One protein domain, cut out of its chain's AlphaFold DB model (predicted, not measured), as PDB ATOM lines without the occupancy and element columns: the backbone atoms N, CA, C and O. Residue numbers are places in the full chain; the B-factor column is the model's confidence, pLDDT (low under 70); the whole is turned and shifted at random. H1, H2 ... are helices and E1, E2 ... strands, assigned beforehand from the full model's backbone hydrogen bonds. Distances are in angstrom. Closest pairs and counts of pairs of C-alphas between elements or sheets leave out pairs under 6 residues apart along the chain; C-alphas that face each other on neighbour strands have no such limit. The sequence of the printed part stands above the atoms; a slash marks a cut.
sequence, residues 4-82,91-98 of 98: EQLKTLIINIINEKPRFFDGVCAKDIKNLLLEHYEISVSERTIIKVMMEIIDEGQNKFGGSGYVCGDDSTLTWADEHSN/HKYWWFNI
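What this domain is: This is residues 4 to 82 and 91 to 98 of the 98 residues of an uncharacterized protein of Nostoc sp. 'Peltigera membranacea cyanobiont' N6 (UniProt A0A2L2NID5). A long helix, H4, packs slantwise on a small antiparallel ribbon of two strands, E1 and E2, and meets H3 near their first residues as an L. H1 crosses H4 within the opening of this L, and the short H2 sits beside E2. The 87 printed residues include four named helices and then two named strands, in the order H1 H2 H3 H4 E1 E2, mostly helix. The whole is compact, with a radius of gyration of the C-alphas of 12.1 A and spans of 34 by 31 by 22 A.

Where its parts are: E1 is residues 73 to 78, 16.5 A long, and E2 is residues 93 to 97, 13.5 A, ending at C-alpha 97 (50.406, 15.758, 9.891). H4, residues 43 to 61, measures 26.8 A from C-alpha 43 at (49.506, -0.161, -1.779). H1 is residues 4 to 16, 18.3 A, beginning at C-alpha 4 (37.265, -2.505, 8.469). H2 is residues 18 to 21, 6.1 A, and H3 is residues 26 to 37, 15.9 A.

How they stand to each other: E1 and E2 are antiparallel at 155 degrees, with N 75 and O 96 2.9 A apart, within hydrogen-bond range. The closest C-alphas of H4 and E1, Ile 54 and Thr 75, are 6.6 A apart. H1 touches H4 with residues 6 to 11 alone, closest at C-alphas 7 and 49, 5.9 A, the same way at a steep tilt of 68 degrees, only just short of about perpendicular. H3 touches H4 with residues 26 to 30 alone, closest at C-alphas 26 and 43, 5.4 A, about perpendicular at 85 degrees. The closest C-alphas of H2 and E2, Phe 21 and Phe 96, are 5.3 A apart. In H1, H3 and H4 every O i to N i+4 pair is within hydrogen-bond range; H2 is too short for one.

The domain as a whole: C-alphas 38 and 62 are the two farthest apart, 34.6 A. Residues 83 to 90 are not printed, a cut of 13.4 A between C-alphas 82 and 91. H4 to E1 is a long link of 11 residues. Residues 79 to 82 and 91 to 92 have pLDDT under 70.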
ATOM      1  N   GLU A   4      37.463  -3.175   7.174       83.44
ATOM      2  CA  GLU A   4      37.265  -2.505   8.469       83.44
ATOM      3  C   GLU A   4      38.404  -2.740   9.468       83.44
ATOM      4  O   GLU A   4      38.817  -1.830  10.174       83.44
ATOM      5  N   GLN A   5      38.970  -3.950   9.510       87.44
ATOM      6  CA  GLN A   5      40.073  -4.252  10.429       87.44
ATOM      7  C   GLN A   5      41.346  -3.497  10.039       87.44
ATOM      8  O   GLN A   5      42.059  -3.009  10.911       87.44
ATOM      9  N   LEU A   6      41.615  -3.381   8.734       88.44
ATOM     10  CA  LEU A   6      42.754  -2.617   8.230       88.44
ATOM     11  C   LEU A   6      42.617  -1.134   8.560       88.44
ATOM     12  O   LEU A   6      43.578  -0.508   8.991       88.44
ATOM     13  N   LYS A   7      41.413  -0.592   8.376       90.75
ATOM     14  CA  LYS A   7      41.102   0.794   8.701       90.75
ATOM     15  C   LYS A   7      41.310   1.084  10.181       90.75
ATOM     16  O   LYS A   7      42.035   2.015  10.507       90.75
ATOM     17  N   THR A   8      40.768   0.250  11.069       91.31
ATOM     18  CA  THR A   8      40.979   0.399  12.517       91.31
ATOM     19  C   THR A   8      42.460   0.350  12.888       91.31
ATOM     20  O   THR A   8      42.911   1.163  13.686       91.31
ATOM     21  N   LEU A   9      43.238  -0.559  12.291       89.75
ATOM     22  CA  LEU A   9      44.679  -0.634  12.541       89.75
ATOM     23  C   LEU A   9      45.408   0.636  12.103       89.75
ATOM     24  O   LEU A   9      46.206   1.173  12.861       89.75
ATOM     25  N   ILE A  10      45.108   1.132  10.906       88.56
ATOM     26  CA  ILE A  10      45.700   2.365  10.391       88.56
ATOM     27  C   ILE A  10      45.328   3.559  11.282       88.56
ATOM     28  O   ILE A  10      46.209   4.334  11.636       88.56
ATOM     29  N   ILE A  11      44.067   3.674  11.709       89.62
ATOM     30  CA  ILE A  11      43.627   4.714  12.651       89.62
ATOM     31  C   ILE A  11      44.385   4.615  13.981       89.62
ATOM     32  O   ILE A  11      44.824   5.635  14.506       89.62
ATOM     33  N   ASN A  12      44.585   3.410  14.518       88.88
ATOM     34  CA  ASN A  12      45.355   3.229  15.749       88.88
ATOM     35  C   ASN A  12      46.807   3.693  15.575       88.88
ATOM     36  O   ASN A  12      47.318   4.401  16.437       88.88
ATOM     37  N   ILE A  13      47.446   3.372  14.444       85.31
ATOM     38  CA  ILE A  13      48.797   3.858  14.125       85.31
ATOM     39  C   ILE A  13      48.807   5.391  14.055       85.31
ATOM     40  O   ILE A  13      49.673   6.018  14.653       85.31
ATOM     41  N   ILE A  14      47.839   6.003  13.367       86.31
ATOM     42  CA  ILE A  14      47.714   7.465  13.274       86.31
ATOM     43  C   ILE A  14      47.546   8.086  14.666       86.31
ATOM     44  O   ILE A  14      48.182   9.085  14.962       86.31
ATOM     45  N   ASN A  15      46.748   7.488  15.549       86.00
ATOM     46  CA  ASN A  15      46.466   8.062  16.865       86.00
ATOM     47  C   ASN A  15      47.586   7.852  17.892       86.00
ATOM     48  O   ASN A  15      47.850   8.746  18.690       86.00
ATOM     49  N   GLU A  16      48.254   6.698  17.892       85.00
ATOM     50  CA  GLU A  16      49.384   6.430  18.793       85.00
ATOM     51  C   GLU A  16      50.660   7.146  18.342       85.00
ATOM     52  O   GLU A  16      51.536   7.477  19.145       85.00
ATOM     53  N   LYS A  17      50.791   7.321  17.027       79.38
ATOM     54  CA  LYS A  17      52.023   7.701  16.346       79.38
ATOM     55  C   LYS A  17      51.758   8.733  15.228       79.38
ATOM     56  O   LYS A  17      52.213   8.555  14.100       79.38
ATOM     57  N   PRO A  18      51.101   9.861  15.534       72.19
ATOM     58  CA  PRO A  18      50.671  10.839  14.530       72.19
ATOM     59  C   PRO A  18      51.828  11.525  13.799       72.19
ATOM     60  O   PRO A  18      51.826  11.643  12.575       72.19
ATOM     61  N   ARG A  19      52.903  11.855  14.524       71.62
ATOM     62  CA  ARG A  19      54.130  12.455  13.961       71.62
ATOM     63  C   ARG A  19      54.885  11.557  12.982       71.62
ATOM     64  O   ARG A  19      55.803  12.019  12.316       71.62
ATOM     65  N   PHE A  20      54.544  10.270  12.896       71.19
ATOM     66  CA  PHE A  20      55.181   9.383  11.923       71.19
ATOM     67  C   PHE A  20      54.772   9.725  10.497       71.19
ATOM     68  O   PHE A  20      55.506   9.364   9.590       71.19
ATOM     69  N   PHE A  21      53.658  10.435  10.305       74.50
ATOM     70  CA  PHE A  21      53.126  10.794   8.998       74.50
ATOM     71  C   PHE A  21      53.569  12.177   8.512       74.50
ATOM     72  O   PHE A  21      52.902  12.731   7.655       74.50
ATOM     73  N   ASP A  22      54.679  12.745   8.989       76.50
ATOM     74  CA  ASP A  22      55.254  13.969   8.404       76.50
ATOM     75  C   ASP A  22      55.958  13.666   7.070       76.50
ATOM     76  O   ASP A  22      57.183  13.690   6.960       76.50
ATOM     77  N   GLY A  23      55.167  13.355   6.039       77.06
ATOM     78  CA  GLY A  23      55.651  13.033   4.698       77.06
ATOM     79  C   GLY A  23      55.926  11.543   4.508       77.06
ATOM     80  O   GLY A  23      57.065  11.127   4.319       77.06
ATOM     81  N   VAL A  24      54.863  10.739   4.511       80.50
ATOM     82  CA  VAL A  24      54.922   9.277   4.319       80.50
ATOM     83  C   VAL A  24      54.179   8.876   3.052       80.50
ATOM     84  O   VAL A  24      53.151   9.474   2.753       80.50
ATOM     85  N   CYS A  25      54.646   7.852   2.324       85.12
ATOM     86  CA  CYS A  25      53.948   7.307   1.153       85.12
ATOM     87  C   CYS A  25      53.364   5.897   1.391       85.12
ATOM     88  O   CYS A  25      53.572   5.255   2.420       85.12
ATOM     89  N   ALA A  26      52.606   5.372   0.416       85.81
ATOM     90  CA  ALA A  26      51.807   4.155   0.617       85.81
ATOM     91  C   ALA A  26      52.694   2.925   0.856       85.81
ATOM     92  O   ALA A  26      52.303   1.976   1.536       85.81
ATOM     93  N   LYS A  27      53.901   2.962   0.286       86.25
ATOM     94  CA  LYS A  27      54.937   1.948   0.456       86.25
ATOM     95  C   LYS A  27      55.482   1.933   1.883       86.25
ATOM     96  O   LYS A  27      55.714   0.858   2.422       86.25
ATOM     97  N   ASP A  28      55.638   3.096   2.499       86.00
ATOM     98  CA  ASP A  28      56.131   3.202   3.870       86.00
ATOM     99  C   ASP A  28      55.087   2.662   4.850       86.00
ATOM    100  O   ASP A  28      55.404   1.815   5.679       86.00
ATOM    101  N   ILE A  29      53.810   3.027   4.669       86.31
ATOM    102  CA  ILE A  29      52.697   2.456   5.448       86.31
ATOM    103  C   ILE A  29      52.645   0.935   5.279       86.31
ATOM    104  O   ILE A  29      52.445   0.203   6.247       86.31
ATOM    105  N   LYS A  30      52.854   0.434   4.057       89.06
ATOM    106  CA  LYS A  30      52.910  -1.007   3.794       89.06
ATOM    107  C   LYS A  30      54.028  -1.687   4.582       89.06
ATOM    108  O   LYS A  30      53.792  -2.755   5.140       89.06
ATOM    109  N   ASN A  31      55.218  -1.090   4.620       88.38
ATOM    110  CA  ASN A  31      56.343  -1.621   5.383       88.38
ATOM    111  C   ASN A  31      56.043  -1.600   6.885       88.38
ATOM    112  O   ASN A  31      56.227  -2.619   7.535       88.38
ATOM    113  N   LEU A  32      55.473  -0.511   7.408       86.31
ATOM    114  CA  LEU A  32      55.063  -0.416   8.813       86.31
ATOM    115  C   LEU A  32      54.040  -1.496   9.191       86.31
ATOM    116  O   LEU A  32      54.166  -2.138  10.233       86.31
ATOM    117  N   LEU A  33      53.039  -1.731   8.336       88.00
ATOM    118  CA  LEU A  33      52.043  -2.786   8.544       88.00
ATOM    119  C   LEU A  33      52.673  -4.186   8.539       88.00
ATOM    120  O   LEU A  33      52.269  -5.046   9.322       88.00
ATOM    121  N   LEU A  34      53.665  -4.413   7.678       90.12
ATOM    122  CA  LEU A  34      54.371  -5.687   7.608       90.12
ATOM    123  C   LEU A  34      55.291  -5.897   8.820       90.12
ATOM    124  O   LEU A  34      55.269  -6.971   9.409       90.12
ATOM    125  N   GLU A  35      56.064  -4.883   9.203       87.69
ATOM    126  CA  GLU A  35      57.057  -4.952  10.283       87.69
ATOM    127  C   GLU A  35      56.421  -5.046  11.672       87.69
ATOM    128  O   GLU A  35      56.909  -5.787  12.522       87.69
ATOM    129  N   HIS A  36      55.330  -4.314  11.917       85.00
ATOM    130  CA  HIS A  36      54.714  -4.242  13.245       85.00
ATOM    131  C   HIS A  36      53.532  -5.192  13.443       85.00
ATOM    132  O   HIS A  36      53.198  -5.500  14.586       85.00
ATOM    133  N   TYR A  37      52.896  -5.648  12.361       86.44
ATOM    134  CA  TYR A  37      51.662  -6.433  12.445       86.44
ATOM    135  C   TYR A  37      51.668  -7.699  11.574       86.44
ATOM    136  O   TYR A  37      50.658  -8.398  11.546       86.44
ATOM    137  N   GLU A  38      52.760  -8.002  10.856       89.25
ATOM    138  CA  GLU A  38      52.859  -9.118   9.892       89.25
ATOM    139  C   GLU A  38      51.750  -9.101   8.819       89.25
ATOM    140  O   GLU A  38      51.341 -10.125   8.265       89.25
ATOM    141  N   ILE A  39      51.242  -7.907   8.498       88.38
ATOM    142  CA  ILE A  39      50.140  -7.721   7.558       88.38
ATOM    143  C   ILE A  39      50.681  -7.349   6.181       88.38
ATOM    144  O   ILE A  39      51.252  -6.281   5.972       88.38
ATOM    145  N   SER A  40      50.403  -8.205   5.197       90.00
ATOM    146  CA  SER A  40      50.673  -7.917   3.789       90.00
ATOM    147  C   SER A  40      49.410  -7.430   3.081       90.00
ATOM    148  O   SER A  40      48.437  -8.170   2.915       90.00
ATOM    149  N   VAL A  41      49.422  -6.169   2.651       88.62
ATOM    150  CA  VAL A  41      48.346  -5.534   1.876       88.62
ATOM    151  C   VAL A  41      48.908  -4.796   0.664       88.62
ATOM    152  O   VAL A  41      50.077  -4.407   0.623       88.62
ATOM    153  N   SER A  42      48.077  -4.618  -0.364       89.56
ATOM    154  CA  SER A  42      48.480  -3.864  -1.554       89.56
ATOM    155  C   SER A  42      48.506  -2.361  -1.268       89.56
ATOM    156  O   SER A  42      47.643  -1.852  -0.553       89.56
ATOM    157  N   GLU A  43      49.433  -1.629  -1.891       87.12
ATOM    158  CA  GLU A  43      49.506  -0.161  -1.779       87.12
ATOM    159  C   GLU A  43      48.195   0.507  -2.218       87.12
ATOM    160  O   GLU A  43      47.739   1.465  -1.602       87.12
ATOM    161  N   ARG A  44      47.518  -0.057  -3.228       86.06
ATOM    162  CA  ARG A  44      46.203   0.418  -3.676       86.06
ATOM    163  C   ARG A  44      45.137   0.296  -2.588       86.06
ATOM    164  O   ARG A  44      44.256   1.145  -2.511       86.06
ATOM    165  N   THR A  45      45.186  -0.762  -1.782       88.88
ATOM    166  CA  THR A  45      44.272  -0.939  -0.650       88.88
ATOM    167  C   THR A  45      44.567   0.084   0.441       88.88
ATOM    168  O   THR A  45      43.631   0.687   0.950       88.88
ATOM    169  N   ILE A  46      45.846   0.323   0.745       88.44
ATOM    170  CA  ILE A  46      46.267   1.331   1.728       88.44
ATOM    171  C   ILE A  46      45.767   2.715   1.321       88.44
ATOM    172  O   ILE A  46      45.120   3.376   2.121       88.44
ATOM    173  N   ILE A  47      45.997   3.121   0.070       87.31
ATOM    174  CA  ILE A  47      45.559   4.430  -0.436       87.31
ATOM    175  C   ILE A  47      44.052   4.600  -0.278       87.31
ATOM    176  O   ILE A  47      43.617   5.617   0.245       87.31
ATOM    177  N   LYS A  48      43.259   3.597  -0.676       88.00
ATOM    178  CA  LYS A  48      41.799   3.651  -0.521       88.00
ATOM    179  C   LYS A  48      41.386   3.868   0.931       88.00
ATOM    180  O   LYS A  48      40.621   4.780   1.203       88.00
ATOM    181  N   VAL A  49      41.935   3.072   1.845       90.88
ATOM    182  CA  VAL A  49      41.596   3.161   3.271       90.88
ATOM    183  C   VAL A  49      42.035   4.498   3.867       90.88
ATOM    184  O   VAL A  49      41.270   5.122   4.591       90.88
ATOM    185  N   MET A  50      43.234   4.978   3.541       87.81
ATOM    186  CA  MET A  50      43.709   6.281   4.010       87.81
ATOM    187  C   MET A  50      42.854   7.437   3.475       87.81
ATOM    188  O   MET A  50      42.569   8.376   4.213       87.81
ATOM    189  N   MET A  51      42.424   7.375   2.211       87.88
ATOM    190  CA  MET A  51      41.508   8.367   1.643       87.88
ATOM    191  C   MET A  51      40.141   8.333   2.332       87.88
ATOM    192  O   MET A  51      39.610   9.393   2.638       87.88
ATOM    193  N   GLU A  52      39.601   7.145   2.622       90.06
ATOM    194  CA  GLU A  52      38.349   6.990   3.380       90.06
ATOM    195  C   GLU A  52      38.461   7.586   4.793       90.06
ATOM    196  O   GLU A  52      37.550   8.275   5.236       90.06
ATOM    197  N   ILE A  53      39.585   7.380   5.488       90.19
ATOM    198  CA  ILE A  53      39.831   7.965   6.820       90.19
ATOM    199  C   ILE A  53      39.801   9.497   6.764       90.19
ATOM    200  O   ILE A  53      39.180  10.139   7.611       90.19
ATOM    201  N   ILE A  54      40.466  10.084   5.768       88.00
ATOM    202  CA  ILE A  54      40.525  11.539   5.600       88.00
ATOM    203  C   ILE A  54      39.151  12.084   5.211       88.00
ATOM    204  O   ILE A  54      38.716  13.054   5.823       88.00
ATOM    205  N   ASP A  55      38.453  11.461   4.262       87.38
ATOM    206  CA  ASP A  55      37.102  11.867   3.852       87.38
ATOM    207  C   ASP A  55      36.113  11.820   5.030       87.38
ATOM    208  O   ASP A  55      35.357  12.762   5.260       87.38
ATOM    209  N   GLU A  56      36.171  10.777   5.861       87.31
ATOM    210  CA  GLU A  56      35.374  10.707   7.088       87.31
ATOM    211  C   GLU A  56      35.738  11.800   8.091       87.31
ATOM    212  O   GLU A  56      34.848  12.378   8.717       87.31
ATOM    213  N   GLY A  57      37.028  12.109   8.233       84.88
ATOM    214  CA  GLY A  57      37.497  13.228   9.042       84.88
ATOM    215  C   GLY A  57      36.932  14.566   8.559       84.88
ATOM    216  O   GLY A  57      36.340  15.311   9.343       84.88
ATOM    217  N   GLN A  58      37.026  14.831   7.256       85.75
ATOM    218  CA  GLN A  58      36.512  16.048   6.623       85.75
ATOM    219  C   GLN A  58      34.996  16.173   6.808       85.75
ATOM    220  O   GLN A  58      34.512  17.209   7.262       85.75
ATOM    221  N   ASN A  59      34.248  15.101   6.542       84.25
ATOM    222  CA  ASN A  59      32.790  15.087   6.664       84.25
ATOM    223  C   ASN A  59      32.311  15.225   8.116       84.25
ATOM    224  O   ASN A  59      31.264  15.822   8.368       84.25
ATOM    225  N   LYS A  60      33.058  14.682   9.084       80.12
ATOM    226  CA  LYS A  60      32.673  14.695  10.501       80.12
ATOM    227  C   LYS A  60      33.048  15.992  11.216       80.12
ATOM    228  O   LYS A  60      32.307  16.425  12.097       80.12
ATOM    229  N   PHE A  61      34.187  16.587  10.870       73.38
ATOM    230  CA  PHE A  61      34.757  17.722  11.601       73.38
ATOM    231  C   PHE A  61      34.782  19.028  10.794       73.38
ATOM    232  O   PHE A  61      35.121  20.070  11.345       73.38
ATOM    233  N   GLY A  62      34.415  18.997   9.506       72.19
ATOM    234  CA  GLY A  62      34.421  20.171   8.624       72.19
ATOM    235  C   GLY A  62      35.821  20.718   8.318       72.19
ATOM    236  O   GLY A  62      35.946  21.854   7.867       72.19
ATOM    237  N   GLY A  63      36.868  19.938   8.611       71.44
ATOM    238  CA  GLY A  63      38.273  20.317   8.455       71.44
ATOM    239  C   GLY A  63      38.879  19.875   7.122       71.44
ATOM    240  O   GLY A  63      38.194  19.370   6.238       71.44
ATOM    241  N   SER A  64      40.195  20.037   6.983       75.75
ATOM    242  CA  SER A  64      40.956  19.617   5.797       75.75
ATOM    243  C   SER A  64      41.371  18.142   5.814       75.75
ATOM    244  O   SER A  64      42.017  17.691   4.868       75.75
ATOM    245  N   GLY A  65      41.019  17.376   6.850       85.38
ATOM    246  CA  GLY A  65      41.487  16.004   7.020       85.38
ATOM    247  C   GLY A  65      40.932  15.292   8.255       85.38
ATOM    248  O   GLY A  65      39.850  15.620   8.739       85.38
ATOM    249  N   TYR A  66      41.684  14.312   8.755       88.50
ATOM    250  CA  TYR A  66      41.356  13.526   9.947       88.50
ATOM    251  C   TYR A  66      42.113  14.047  11.172       88.50
ATOM    252  O   TYR A  66      43.324  14.221  11.103       88.50
ATOM    253  N   VAL A  67      41.420  14.280  12.290       87.75
ATOM    254  CA  VAL A  67      42.055  14.728  13.542       87.75
ATOM    255  C   VAL A  67      42.715  13.538  14.235       87.75
ATOM    256  O   VAL A  67      42.043  12.562  14.574       87.75
ATOM    257  N   CYS A  68      44.026  13.633  14.421       84.75
ATOM    258  CA  CYS A  68      44.869  12.641  15.071       84.75
ATOM    259  C   CYS A  68      44.748  12.680  16.604       84.75
ATOM    260  O   CYS A  68      44.174  13.599  17.186       84.75
ATOM    261  N   GLY A  69      45.345  11.694  17.280       79.81
ATOM    262  CA  GLY A  69      45.356  11.601  18.747       79.81
ATOM    263  C   GLY A  69      46.108  12.725  19.480       79.81
ATOM    264  O   GLY A  69      45.924  12.874  20.686       79.81
ATOM    265  N   ASP A  70      46.938  13.504  18.785       83.50
ATOM    266  CA  ASP A  70      47.653  14.688  19.285       83.50
ATOM    267  C   ASP A  70      47.044  16.018  18.796       83.50
ATOM    268  O   ASP A  70      47.728  17.041  18.809       83.50
ATOM    269  N   ASP A  71      45.771  16.000  18.385       84.38
ATOM    270  CA  ASP A  71      44.974  17.135  17.885       84.38
ATOM    271  C   ASP A  71      45.447  17.761  16.560       84.38
ATOM    272  O   ASP A  71      44.810  18.685  16.045       84.38
ATOM    273  N   SER A  72      46.522  17.258  15.959       84.19
ATOM    274  CA  SER A  72      46.949  17.673  14.626       84.19
ATOM    275  C   SER A  72      46.074  17.045  13.538       84.19
ATOM    276  O   SER A  72      45.306  16.106  13.774       84.19
ATOM    277  N   THR A  73      46.156  17.578  12.320       86.44
ATOM    278  CA  THR A  73      45.304  17.132  11.213       86.44
ATOM    279  C   THR A  73      46.098  16.316  10.203       86.44
ATOM    280  O   THR A  73      46.971  16.835   9.510       86.44
ATOM    281  N   LEU A  74      45.721  15.050  10.038       87.19
ATOM    282  CA  LEU A  74      46.186  14.213   8.945       87.19
ATOM    283  C   LEU A  74      45.517  14.639   7.640       87.19
ATOM    284  O   LEU A  74      44.303  14.501   7.465       87.19
ATOM    285  N   THR A  75      46.325  15.092   6.694       86.88
ATOM    286  CA  THR A  75      45.911  15.406   5.327       86.88
ATOM    287  C   THR A  75      46.730  14.603   4.319       86.88
ATOM    288  O   THR A  75      47.630  13.842   4.685       86.88
ATOM    289  N   TRP A  76      46.400  14.736   3.038       83.19
ATOM    290  CA  TRP A  76      47.143  14.109   1.956       83.19
ATOM    291  C   TRP A  76      47.451  15.103   0.836       83.19
ATOM    292  O   TRP A  76      46.674  16.022   0.578       83.19
ATOM    293  N   ALA A  77      48.572  14.901   0.146       74.50
ATOM    294  CA  ALA A  77      48.882  15.596  -1.098       74.50
ATOM    295  C   ALA A  77      48.993  14.596  -2.252       74.50
ATOM    296  O   ALA A  77      49.613  13.539  -2.108       74.50
ATOM    297  N   ASP A  78      48.396  14.949  -3.395       72.44
ATOM    298  CA  ASP A  78      48.718  14.339  -4.684       72.44
ATOM    299  C   ASP A  78      49.902  15.098  -5.287       72.44
ATOM    300  O   ASP A  78      49.816  16.309  -5.498       72.44
ATOM    301  N   GLU A  79      50.981  14.425  -5.667       58.56
ATOM    302  CA  GLU A  79      52.084  15.063  -6.404       58.56
ATOM    303  C   GLU A  79      51.711  15.551  -7.830       58.56
ATOM    304  O   GLU A  79      52.584  15.960  -8.598       58.56
ATOM    305  N   HIS A  80      50.434  15.557  -8.236       52.75
ATOM    306  CA  HIS A  80      50.033  16.017  -9.580       52.75
ATOM    307  C   HIS A  80      50.309  17.502  -9.844       52.75
ATOM    308  O   HIS A  80      50.342  17.902 -11.006       52.75
ATOM    309  N   SER A  81      50.555  18.320  -8.818       44.19
ATOM    310  CA  SER A  81      50.904  19.739  -8.993       44.19
ATOM    311  C   SER A  81      52.369  19.971  -9.372       44.19
ATOM    312  O   SER A  81      52.730  21.080  -9.767       44.19
ATOM    313  N   ASN A  82      53.231  18.955  -9.265       44.78
ATOM    314  CA  ASN A  82      54.648  19.094  -9.566       44.78
ATOM    315  C   ASN A  82      54.904  18.634 -11.009       44.78
ATOM    316  O   ASN A  82      55.104  17.450 -11.276       44.78
ATOM    317  N   HIS A  91      52.592   5.800  -5.826       55.72
ATOM    318  CA  HIS A  91      53.520   6.574  -4.982       55.72
ATOM    319  C   HIS A  91      53.252   8.090  -4.937       55.72
ATOM    320  O   HIS A  91      54.048   8.838  -4.383       55.72
ATOM    321  N   LYS A  92      52.155   8.555  -5.542       66.31
ATOM    322  CA  LYS A  92      51.803   9.979  -5.623       66.31
ATOM    323  C   LYS A  92      51.103  10.526  -4.383       66.31
ATOM    324  O   LYS A  92      51.048  11.740  -4.229       66.31
ATOM    325  N   TYR A  93      50.566   9.641  -3.544       74.75
ATOM    326  CA  TYR A  93      49.864  10.013  -2.324       74.75
ATOM    327  C   TYR A  93      50.845  10.062  -1.164       74.75
ATOM    328  O   TYR A  93      51.459   9.045  -0.820       74.75
ATOM    329  N   TRP A  94      50.958  11.249  -0.587       81.50
ATOM    330  CA  TRP A  94      51.728  11.508   0.615       81.50
ATOM    331  C   TRP A  94      50.794  11.938   1.725       81.50
ATOM    332  O   TRP A  94      49.887  12.730   1.482       81.50
ATOM    333  N   TRP A  95      51.029  11.433   2.926       85.12
ATOM    334  CA  TRP A  95      50.313  11.842   4.125       85.12
ATOM    335  C   TRP A  95      51.172  12.786   4.939       85.12
ATOM    336  O   TRP A  95      52.392  12.613   4.980       85.12
ATOM    337  N   PHE A  96      50.510  13.779   5.524       82.50
ATOM    338  CA  PHE A  96      51.117  14.844   6.312       82.50
ATOM    339  C   PHE A  96      50.311  15.057   7.569       82.50
ATOM    340  O   PHE A  96      49.079  15.057   7.510       82.50
ATOM    341  N   ASN A  97      51.010  15.294   8.668       82.38
ATOM    342  CA  ASN A  97      50.406  15.758   9.891       82.38
ATOM    343  C   ASN A  97      50.698  17.260  10.038       82.38
ATOM    344  O   ASN A  97      51.858  17.663  10.056       82.38
ATOM    345  N   ILE A  98      49.659  18.096  10.048       77.00
ATOM    346  CA  ILE A  98      49.789  19.565  10.123       77.00
ATOM    347  C   ILE A  98      49.197  20.142  11.402       77.00
ATOM    348  O   ILE A  98      48.213  19.557  11.918       77.00
TER     349      ILE A  98